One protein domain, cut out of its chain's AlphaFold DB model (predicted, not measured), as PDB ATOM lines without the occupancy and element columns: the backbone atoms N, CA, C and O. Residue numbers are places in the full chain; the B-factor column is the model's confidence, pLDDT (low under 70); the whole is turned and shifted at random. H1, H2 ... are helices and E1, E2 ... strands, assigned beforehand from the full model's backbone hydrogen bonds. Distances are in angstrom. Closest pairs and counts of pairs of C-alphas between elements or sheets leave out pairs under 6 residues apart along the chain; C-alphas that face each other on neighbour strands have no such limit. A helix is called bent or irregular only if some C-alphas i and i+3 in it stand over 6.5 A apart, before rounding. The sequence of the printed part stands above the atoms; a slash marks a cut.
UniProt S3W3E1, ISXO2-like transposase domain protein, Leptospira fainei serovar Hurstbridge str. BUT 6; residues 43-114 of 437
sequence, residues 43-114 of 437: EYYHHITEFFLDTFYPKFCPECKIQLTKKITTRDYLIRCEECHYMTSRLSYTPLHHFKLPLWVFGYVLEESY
ATOM      1  N   GLU A  43     162.427 244.906 269.126       87.62
ATOM      2  CA  GLU A  43     163.108 246.111 269.624       87.62
ATOM      3  C   GLU A  43     162.396 246.743 270.823       87.62
ATOM      4  O   GLU A  43     163.020 247.118 271.814       87.62
ATOM      5  N   TYR A  44     161.067 246.795 270.783       90.44
ATOM      6  CA  TYR A  44     160.264 247.347 271.869       90.44
ATOM      7  C   TYR A  44     160.456 246.555 273.174       90.44
ATOM      8  O   TYR A  44     160.775 247.127 274.217       90.44
ATOM      9  N   TYR A  45     160.379 245.223 273.109       92.75
ATOM     10  CA  TYR A  45     160.622 244.376 274.280       92.75
ATOM     11  C   TYR A  45     162.092 244.382 274.729       92.75
ATOM     12  O   TYR A  45     162.395 244.154 275.906       92.75
ATOM     13  N   HIS A  46     163.026 244.644 273.810       90.94
ATOM     14  CA  HIS A  46     164.425 244.857 274.162       90.94
ATOM     15  C   HIS A  46     164.567 246.080 275.074       90.94
ATOM     16  O   HIS A  46     165.113 245.958 276.171       90.94
ATOM     17  N   HIS A  47     163.983 247.217 274.689       91.12
ATOM     18  CA  HIS A  47     164.000 248.438 275.498       91.12
ATOM     19  C   HIS A  47     163.347 248.266 276.868       91.12
ATOM     20  O   HIS A  47     163.852 248.796 277.853       91.12
ATOM     21  N   ILE A  48     162.279 247.471 276.973       92.62
ATOM     22  CA  ILE A  48     161.672 247.141 278.273       92.62
ATOM     23  C   ILE A  48     162.658 246.398 279.173       92.62
ATOM     24  O   ILE A  48     162.716 246.650 280.376       92.62
ATOM     25  N   THR A  49     163.447 245.491 278.602       93.19
ATOM     26  CA  THR A  49     164.454 244.738 279.357       93.19
ATOM     27  C   THR A  49     165.583 245.645 279.832       93.19
ATOM     28  O   THR A  49     166.000 245.543 280.984       93.19
ATOM     29  N   GLU A  50     166.055 246.549 278.974       91.50
ATOM     30  CA  GLU A  50     167.067 247.548 279.339       91.50
ATOM     31  C   GLU A  50     166.553 248.466 280.444       91.50
ATOM     32  O   GLU A  50     167.178 248.571 281.494       91.50
ATOM     33  N   PHE A  51     165.359 249.029 280.260       92.31
ATOM     34  CA  PHE A  51     164.712 249.881 281.247       92.31
ATOM     35  C   PHE A  51     164.537 249.167 282.590       92.31
ATOM     36  O   PHE A  51     164.837 249.736 283.638       92.31
ATOM     37  N   PHE A  52     164.108 247.903 282.583       94.12
ATOM     38  CA  PHE A  52     164.005 247.090 283.791       94.12
ATOM     39  C   PHE A  52     165.349 246.968 284.525       94.12
ATOM     40  O   PHE A  52     165.410 247.182 285.740       94.12
ATOM     41  N   LEU A  53     166.420 246.634 283.799       93.06
ATOM     42  CA  LEU A  53     167.754 246.454 284.368       93.06
ATOM     43  C   LEU A  53     168.307 247.773 284.909       93.06
ATOM     44  O   LEU A  53     168.750 247.813 286.053       93.06
ATOM     45  N   ASP A  54     168.196 248.854 284.144       90.56
ATOM     46  CA  ASP A  54     168.695 250.175 284.530       90.56
ATOM     47  C   ASP A  54     167.909 250.766 285.714       90.56
ATOM     48  O   ASP A  54     168.435 251.560 286.497       90.56
ATOM     49  N   THR A  55     166.651 250.353 285.887       90.88
ATOM     50  CA  THR A  55     165.778 250.836 286.962       90.88
ATOM     51  C   THR A  55     165.996 250.089 288.279       90.88
ATOM     52  O   THR A  55     166.181 250.733 289.318       90.88
ATOM     53  N   PHE A  56     165.963 248.750 288.251       91.12
ATOM     54  CA  PHE A  56     166.042 247.903 289.452       91.12
ATOM     55  C   PHE A  56     167.471 247.494 289.826       91.12
ATOM     56  O   PHE A  56     167.740 247.263 291.005       91.12
ATOM     57  N   TYR A  57     168.373 247.428 288.845       92.31
ATOM     58  CA  TYR A  57     169.766 246.998 289.005       92.31
ATOM     59  C   TYR A  57     170.744 247.997 288.367       92.31
ATOM     60  O   TYR A  57     171.588 247.588 287.558       92.31
ATOM     61  N   PRO A  58     170.667 249.298 288.718       91.25
ATOM     62  CA  PRO A  58     171.553 250.298 288.144       91.25
ATOM     63  C   PRO A  58     173.014 249.933 288.413       91.25
ATOM     64  O   PRO A  58     173.391 249.535 289.520       91.25
ATOM     65  N   LYS A  59     173.848 250.065 287.382       90.38
ATOM     66  CA  LYS A  59     175.299 249.900 287.483       90.38
ATOM     67  C   LYS A  59     175.950 251.268 287.421       90.38
ATOM     68  O   LYS A  59     175.597 252.081 286.571       90.38
ATOM     69  N   PHE A  60     176.909 251.499 288.305       90.69
ATOM     70  CA  PHE A  60     177.654 252.748 288.375       90.69
ATOM     71  C   PHE A  60     179.106 252.507 287.990       90.69
ATOM     72  O   PHE A  60     179.663 251.443 288.272       90.69
ATOM     73  N   CYS A  61     179.710 253.493 287.335       90.81
ATOM     74  CA  CYS A  61     181.142 253.491 287.087       90.81
ATOM     75  C   CYS A  61     181.909 253.568 288.425       90.81
ATOM     76  O   CYS A  61     181.560 254.417 289.249       90.81
ATOM     77  N   PRO A  62     182.946 252.740 288.654       89.62
ATOM     78  CA  PRO A  62     183.748 252.813 289.877       89.62
ATOM     79  C   PRO A  62     184.515 254.137 290.014       89.62
ATOM     80  O   PRO A  62     184.700 254.616 291.131       89.62
ATOM     81  N   GLU A  63     184.920 254.739 288.896       89.50
ATOM     82  CA  GLU A  63     185.692 255.984 288.867       89.50
ATOM     83  C   GLU A  63     184.763 257.205 288.841       89.50
ATOM     84  O   GLU A  63     184.727 257.984 289.792       89.50
ATOM     85  N   CYS A  64     183.937 257.333 287.796       86.94
ATOM     86  CA  CYS A  64     183.099 258.516 287.580       86.94
ATOM     87  C   CYS A  64     181.825 258.547 288.441       86.94
ATOM     88  O   CYS A  64     181.165 259.576 288.519       86.94
ATOM     89  N   LYS A  65     181.416 257.424 289.055       88.12
ATOM     90  CA  LYS A  65     180.155 257.275 289.824       88.12
ATOM     91  C   LYS A  65     178.866 257.615 289.054       88.12
ATOM     92  O   LYS A  65     177.789 257.666 289.642       88.12
ATOM     93  N   ILE A  66     178.951 257.779 287.736       88.75
ATOM     94  CA  ILE A  66     177.810 257.978 286.836       88.75
ATOM     95  C   ILE A  66     177.158 256.624 286.524       88.75
ATOM     96  O   ILE A  66     177.834 255.590 286.468       88.75
ATOM     97  N   GLN A  67     175.837 256.622 286.325       89.62
ATOM     98  CA  GLN A  67     175.096 255.433 285.908       89.62
ATOM     99  C   GLN A  67     175.472 255.027 284.475       89.62
ATOM    100  O   GLN A  67     175.458 255.836 283.552       89.62
ATOM    101  N   LEU A  68     175.785 253.749 284.287       88.88
ATOM    102  CA  LEU A  68     176.171 253.176 283.002       88.88
ATOM    103  C   LEU A  68     174.922 252.842 282.175       88.88
ATOM    104  O   LEU A  68     174.193 251.914 282.514       88.88
ATOM    105  N   THR A  69     174.698 253.569 281.081       85.00
ATOM    106  CA  THR A  69     173.545 253.367 280.176       85.00
ATOM    107  C   THR A  69     173.952 253.123 278.721       85.00
ATOM    108  O   THR A  69     173.198 252.513 277.959       85.00
ATOM    109  N   LYS A  70     175.155 253.554 278.316       83.94
ATOM    110  CA  LYS A  70     175.612 253.493 276.923       83.94
ATOM    111  C   LYS A  70     175.891 252.056 276.479       83.94
ATOM    112  O   LYS A  70     176.731 251.366 277.060       83.94
ATOM    113  N   LYS A  71     175.196 251.631 275.419       84.56
ATOM    114  CA  LYS A  71     175.337 250.309 274.792       84.56
ATOM    115  C   LYS A  71     176.518 250.240 273.826       84.56
ATOM    116  O   LYS A  71     176.945 251.252 273.269       84.56
ATOM    117  N   ILE A  72     176.996 249.025 273.590       83.38
ATOM    118  CA  ILE A  72     178.017 248.718 272.586       83.38
ATOM    119  C   ILE A  72     177.343 248.009 271.419       83.38
ATOM    120  O   ILE A  72     176.667 247.007 271.620       83.38
ATOM    121  N   THR A  73     177.559 248.503 270.202       77.12
ATOM    122  CA  THR A  73     176.922 247.990 268.974       77.12
ATOM    123  C   THR A  73     177.219 246.520 268.693       77.12
ATOM    124  O   THR A  73     176.388 245.831 268.120       77.12
ATOM    125  N   THR A  74     178.389 246.026 269.094       79.69
ATOM    126  CA  THR A  74     178.797 244.634 268.866       79.69
ATOM    127  C   THR A  74     178.297 243.664 269.939       79.69
ATOM    128  O   THR A  74     178.314 242.455 269.712       79.69
ATOM    129  N   ARG A  75     177.910 244.153 271.130       81.31
ATOM    130  CA  ARG A  75     177.554 243.321 272.294       81.31
ATOM    131  C   ARG A  75     176.494 244.005 273.164       81.31
ATOM    132  O   ARG A  75     176.828 244.730 274.098       81.31
ATOM    133  N   ASP A  76     175.231 243.666 272.929       77.62
ATOM    134  CA  ASP A  76     174.055 244.289 273.570       77.62
ATOM    135  C   ASP A  76     173.998 244.155 275.104       77.62
ATOM    136  O   ASP A  76     173.357 244.944 275.798       77.62
ATOM    137  N   TYR A  77     174.669 243.145 275.663       83.25
ATOM    138  CA  TYR A  77     174.715 242.904 277.107       83.25
ATOM    139  C   TYR A  77     175.827 243.683 277.827       83.25
ATOM    140  O   TYR A  77     175.886 243.637 279.059       83.25
ATOM    141  N   LEU A  78     176.717 244.366 277.101       89.38
ATOM    142  CA  LEU A  78     177.768 245.196 277.684       89.38
ATOM    143  C   LEU A  78     177.350 246.666 277.702       89.38
ATOM    144  O   LEU A  78     176.833 247.204 276.724       89.38
ATOM    145  N   ILE A  79     177.640 247.315 278.825       91.31
ATOM    146  CA  ILE A  79     177.439 248.745 279.043       91.31
ATOM    147  C   ILE A  79     178.781 249.410 279.324       91.31
ATOM    148  O   ILE A  79     179.658 248.822 279.964       91.31
ATOM    149  N   ARG A  80     178.942 250.633 278.822       90.62
ATOM    150  CA  ARG A  80     180.188 251.398 278.886       90.62
ATOM    151  C   ARG A  80     179.966 252.769 279.525       90.62
ATOM    152  O   ARG A  80     178.912 253.373 279.355       90.62
ATOM    153  N   CYS A  81     180.974 253.270 280.237       90.38
ATOM    154  CA  CYS A  81     180.999 254.644 280.735       90.38
ATOM    155  C   CYS A  81     181.294 255.640 279.604       90.38
ATOM    156  O   CYS A  81     182.153 255.399 278.750       90.38
ATOM    157  N   GLU A  82     180.598 256.773 279.595       87.62
ATOM    158  CA  GLU A  82     180.803 257.801 278.572       87.62
ATOM    159  C   GLU A  82     182.159 258.492 278.711       87.62
ATOM    160  O   GLU A  82     182.796 258.740 277.694       87.62
ATOM    161  N   GLU A  83     182.633 258.687 279.944       89.00
ATOM    162  CA  GLU A  83     183.878 259.395 280.257       89.00
ATOM    163  C   GLU A  83     185.092 258.457 280.235       89.00
ATOM    164  O   GLU A  83     185.881 258.490 279.298       89.00
ATOM    165  N   CYS A  84     185.220 257.555 281.214       90.50
ATOM    166  CA  CYS A  84     186.412 256.704 281.355       90.50
ATOM    167  C   CYS A  84     186.379 255.421 280.511       90.50
ATOM    168  O   CYS A  84     187.294 254.604 280.558       90.50
ATOM    169  N   HIS A  85     185.287 255.188 279.780       88.56
ATOM    170  CA  HIS A  85     185.103 254.009 278.926       88.56
ATOM    171  C   HIS A  85     185.181 252.655 279.646       88.56
ATOM    172  O   HIS A  85     185.212 251.621 278.981       88.56
ATOM    173  N   TYR A  86     185.096 252.643 280.981       90.06
ATOM    174  CA  TYR A  86     184.943 251.428 281.773       90.06
ATOM    175  C   TYR A  86     183.756 250.598 281.275       90.06
ATOM    176  O   TYR A  86     182.659 251.127 281.072       90.06
ATOM    177  N   MET A  87     183.974 249.297 281.094       90.50
ATOM    178  CA  MET A  87     182.987 248.363 280.560       90.50
ATOM    179  C   MET A  87     182.568 247.371 281.636       90.50
ATOM    180  O   MET A  87     183.400 246.812 282.349       90.50
ATOM    181  N   THR A  88     181.275 247.087 281.710       91.81
ATOM    182  CA  THR A  88     180.762 246.004 282.547       91.81
ATOM    183  C   THR A  88     179.568 245.323 281.894       91.81
ATOM    184  O   THR A  88     178.984 245.818 280.929       91.81
ATOM    185  N   SER A  89     179.212 244.147 282.398       91.44
ATOM    186  CA  SER A  89     178.046 243.403 281.930       91.44
ATOM    187  C   SER A  89     176.782 243.915 282.616       91.44
ATOM    188  O   SER A  89     176.686 243.932 283.846       91.44
ATOM    189  N   ARG A  90     175.774 244.256 281.809       91.12
ATOM    190  CA  ARG A  90     174.440 244.670 282.263       91.12
ATOM    191  C   ARG A  90     173.708 243.547 283.002       91.12
ATOM    192  O   ARG A  90     172.881 243.788 283.873       91.12
ATOM    193  N   LEU A  91     174.026 242.299 282.663       92.69
ATOM    194  CA  LEU A  91     173.349 241.112 283.185       92.69
ATOM    195  C   LEU A  91     173.983 240.586 284.477       92.69
ATOM    196  O   LEU A  91     173.388 239.757 285.168       92.69
ATOM    197  N   SER A  92     175.189 241.047 284.814       91.56
ATOM    198  CA  SER A  92     175.922 240.545 285.973       91.56
ATOM    199  C   SER A  92     175.241 240.935 287.290       91.56
ATOM    200  O   SER A  92     174.860 242.090 287.483       91.56
ATOM    201  N   TYR A  93     175.118 239.985 288.223       89.69
ATOM    202  CA  TYR A  93     174.409 240.141 289.504       89.69
ATOM    203  C   TYR A  93     172.951 240.619 289.375       89.69
ATOM    204  O   TYR A  93     172.495 241.446 290.159       89.69
ATOM    205  N   THR A  94     172.221 240.123 288.373       92.50
ATOM    206  CA  THR A  94     170.779 240.379 288.202       92.50
ATOM    207  C   THR A  94     170.021 239.058 287.996       92.50
ATOM    208  O   THR A  94     170.650 238.014 287.779       92.50
ATOM    209  N   PRO A  95     168.673 239.051 287.976       92.62
ATOM    210  CA  PRO A  95     167.883 237.877 287.596       92.62
ATOM    211  C   PRO A  95     168.224 237.326 286.204       92.62
ATOM    212  O   PRO A  95     167.881 236.182 285.899       92.62
ATOM    213  N   LEU A  96     168.914 238.108 285.367       94.06
ATOM    214  CA  LEU A  96     169.405 237.726 284.045       94.06
ATOM    215  C   LEU A  96     170.876 237.283 284.040       94.06
ATOM    216  O   LEU A  96     171.483 237.165 282.978       94.06
ATOM    217  N   HIS A  97     171.451 236.944 285.197       93.06
ATOM    218  CA  HIS A  97     172.798 236.381 285.256       93.06
ATOM    219  C   HIS A  97     172.929 235.133 284.365       93.06
ATOM    220  O   HIS A  97     172.097 234.215 284.439       93.06
ATOM    221  N   HIS A  98     173.962 235.114 283.516       90.00
ATOM    222  CA  HIS A  98     174.194 234.093 282.483       90.00
ATOM    223  C   HIS A  98     172.981 233.828 281.571       90.00
ATOM    224  O   HIS A  98     172.709 232.687 281.186       90.00
ATOM    225  N   PHE A  99     172.208 234.865 281.246       92.25
ATOM    226  CA  PHE A  99     171.095 234.740 280.314       92.25
ATOM    227  C   PHE A  99     171.606 234.599 278.876       92.25
ATOM    228  O   PHE A  99     172.356 235.439 278.394       92.25
ATOM    229  N   LYS A 100     171.218 233.503 278.213       89.50
ATOM    230  CA  LYS A 100     171.672 233.147 276.855       89.50
ATOM    231  C   LYS A 100     170.647 233.454 275.760       89.50
ATOM    232  O   LYS A 100     170.929 233.231 274.591       89.50
ATOM    233  N   LEU A 101     169.441 233.877 276.133       90.44
ATOM    234  CA  LEU A 101     168.401 234.219 275.163       90.44
ATOM    235  C   LEU A 101     168.529 235.692 274.766       90.44
ATOM    236  O   LEU A 101     169.058 236.482 275.552       90.44
ATOM    237  N   PRO A 102     167.980 236.080 273.605       90.31
ATOM    238  CA  PRO A 102     167.809 237.486 273.270       90.31
ATOM    239  C   PRO A 102     167.061 238.233 274.381       90.31
ATOM    240  O   PRO A 102     166.073 237.726 274.923       90.31
ATOM    241  N   LEU A 103     167.512 239.447 274.713       90.31
ATOM    242  CA  LEU A 103     166.963 240.223 275.834       90.31
ATOM    243  C   LEU A 103     165.466 240.497 275.679       90.31
ATOM    244  O   LEU A 103     164.732 240.405 276.660       90.31
ATOM    245  N   TRP A 104     164.994 240.700 274.446       91.25
ATOM    246  CA  TRP A 104     163.581 240.936 274.147       91.25
ATOM    247  C   TRP A 104     162.648 239.853 274.715       91.25
ATOM    248  O   TRP A 104     161.517 240.153 275.087       91.25
ATOM    249  N   VAL A 105     163.111 238.603 274.848       92.88
ATOM    250  CA  VAL A 105     162.294 237.503 275.387       92.88
ATOM    251  C   VAL A 105     161.938 237.763 276.852       92.88
ATOM    252  O   VAL A 105     160.822 237.472 277.276       92.88
ATOM    253  N   PHE A 106     162.861 238.327 277.637       94.69
ATOM    254  CA  PHE A 106     162.576 238.679 279.025       94.69
ATOM    255  C   PHE A 106     161.583 239.838 279.111       94.69
ATOM    256  O   PHE A 106     160.601 239.731 279.847       94.69
ATOM    257  N   GLY A 107     161.798 240.894 278.321       94.12
ATOM    258  CA  GLY A 107     160.898 242.043 278.242       94.12
ATOM    259  C   GLY A 107     159.476 241.632 277.888       94.12
ATOM    260  O   GLY A 107     158.556 241.998 278.608       94.12
ATOM    261  N   TYR A 108     159.309 240.764 276.885       94.38
ATOM    262  CA  TYR A 108     158.011 240.194 276.513       94.38
ATOM    263  C   TYR A 108     157.308 239.516 277.690       94.38
ATOM    264  O   TYR A 108     156.139 239.781 277.963       94.38
ATOM    265  N   VAL A 109     158.008 238.640 278.415       95.06
ATOM    266  CA  VAL A 109     157.392 237.895 279.521       95.06
ATOM    267  C   VAL A 109     157.069 238.810 280.701       95.06
ATOM    268  O   VAL A 109     156.021 238.631 281.326       95.06
ATOM    269  N   LEU A 110     157.926 239.785 281.011       94.62
ATOM    270  CA  LEU A 110     157.685 240.771 282.067       94.62
ATOM    271  C   LEU A 110     156.453 241.623 281.743       94.62
ATOM    272  O   LEU A 110     155.557 241.777 282.576       94.62
ATOM    273  N   GLU A 111     156.399 242.099 280.506       93.44
ATOM    274  CA  GLU A 111     155.337 242.916 279.956       93.44
ATOM    275  C   GLU A 111     153.978 242.201 279.979       93.44
ATOM    276  O   GLU A 111     153.005 242.667 280.578       93.44
ATOM    277  N   GLU A 112     153.919 241.013 279.384       94.06
ATOM    278  CA  GLU A 112     152.709 240.197 279.323       94.06
ATOM    279  C   GLU A 112     152.233 239.763 280.707       94.06
ATOM    280  O   GLU A 112     151.029 239.711 280.963       94.06
ATOM    281  N   SER A 113     153.155 239.475 281.631       94.56
ATOM    282  CA  SER A 113     152.783 239.129 283.006       94.56
ATOM    283  C   SER A 113     152.118 240.309 283.719       94.56
ATOM    284  O   SER A 113     151.147 240.113 284.456       94.56
ATOM    285  N   TYR A 114     152.573 241.538 283.458       94.12
ATOM    286  CA  TYR A 114     151.915 242.741 283.952       94.12
ATOM    287  C   TYR A 114     150.533 242.941 283.316       94.12
ATOM    288  O   TYR A 114     149.546 243.122 284.037       94.12
TER     289      TYR A 114
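AT A GLANCE: This is residues 43 to 114 of the 437 residues of the protein "ISXO2-like transposase domain protein" of Leptospira fainei serovar Hurstbridge str. BUT 6 (UniProt S3W3E1). A small sheet of three short antiparallel strands, E1, E2 and E3, makes one part of an elongated body, and two helices, H1 and H2, meeting near their first ends as an L, make the other. Two loops, in residues 57 to 69 and in residues 81 to 86, lie near each other at the far end from H2, while a second long link, residues 90 to 102, leads from the sheet back to H2. The printed part has 72 residues, with two named helices and three named strands in the order H1, E1, E2, E3, H2, and its class is mixed, helices and strands. The sheet's order is E1, E2, E3, antiparallel throughout. The whole is compact, with a radius of gyration of the C-alphas of 12.2 A, and spans 37 by 24 by 21 A.

IN THESE COORDINATES: Start with the sheet and find C-alpha 75 at (177.554, 243.321, 272.294), where its longest strand, E2, begins; E2 takes residues 75 to 80 and is 10.8 A from first to last C-alpha. Just before it, look for E1 at residues 70 to 72, 6.9 A long, and after it for E3 at residues 87 to 89, 7.1 A long. Now go back to C-alpha 43 at (163.108, 246.111, 269.624): from there H1, residues 43 to 56, runs 20.1 A to C-alpha 56. The last element, H2, takes residues 103 to 114 and measures 17.3 A; it ends at C-alpha 114, at (151.915, 242.741, 283.952). Neither helix is bent.

HOW THE PARTS SIT: Begin with the sheet, where E1, E2 and E3 form a meander, each strand the antiparallel neighbour of the one before. E2 is the inner strand, and E1 and E3 are the edge strands, apart from each other. E1 and E2 are a hairpin with a tight link of 2 residues, and their directions stand at 135 degrees. Look there for N 80 and O 70, 2.9 A apart, and N 75 and O 72, 3.2 A apart, both within hydrogen-bond range. E2 and E3 are a hairpin with a short link of 6 residues, at 134 degrees; here N 79 and O 88 are 2.9 A apart, and so are N 88 and O 79. The C-alphas of Arg 80 and Met 87 face each other at 4.5 A. Moving outward, you find H1 not on the sheet, but only just, with 4 pairs of C-alphas within 10 A. H1 is apart from E2 and from E3. H1 and H2 touch, with residues 43 to 49 of H1 alone; the closest C-alphas are those of His 46 and Trp 104, 4.0 A apart. Their lines are about perpendicular, at 77 degrees. H2 is not on the sheet; it is apart from E1, and only just apart from E2, with the closest C-alphas 8.3 A apart. In H1 and H2 every O i to N i+4 pair is within hydrogen-bond range.

THE WHOLE: The two C-alphas farthest apart are those of Cys 84, in the link from E2 to E3, and Ser 113, in H2, at 38.0 A. The first and last printed C-alphas, those of Glu 43 and Tyr 114, are 18.5 A apart. The printed part runs from residue 43 to residue 114 and has no cut. Two links are long: H1 to E1 and E3 to H2, with 13 residues each. The mean pLDDT of the printed part is 90.1, and no printed residue is under 70; E1 has a mean of 84 and H2 of 94.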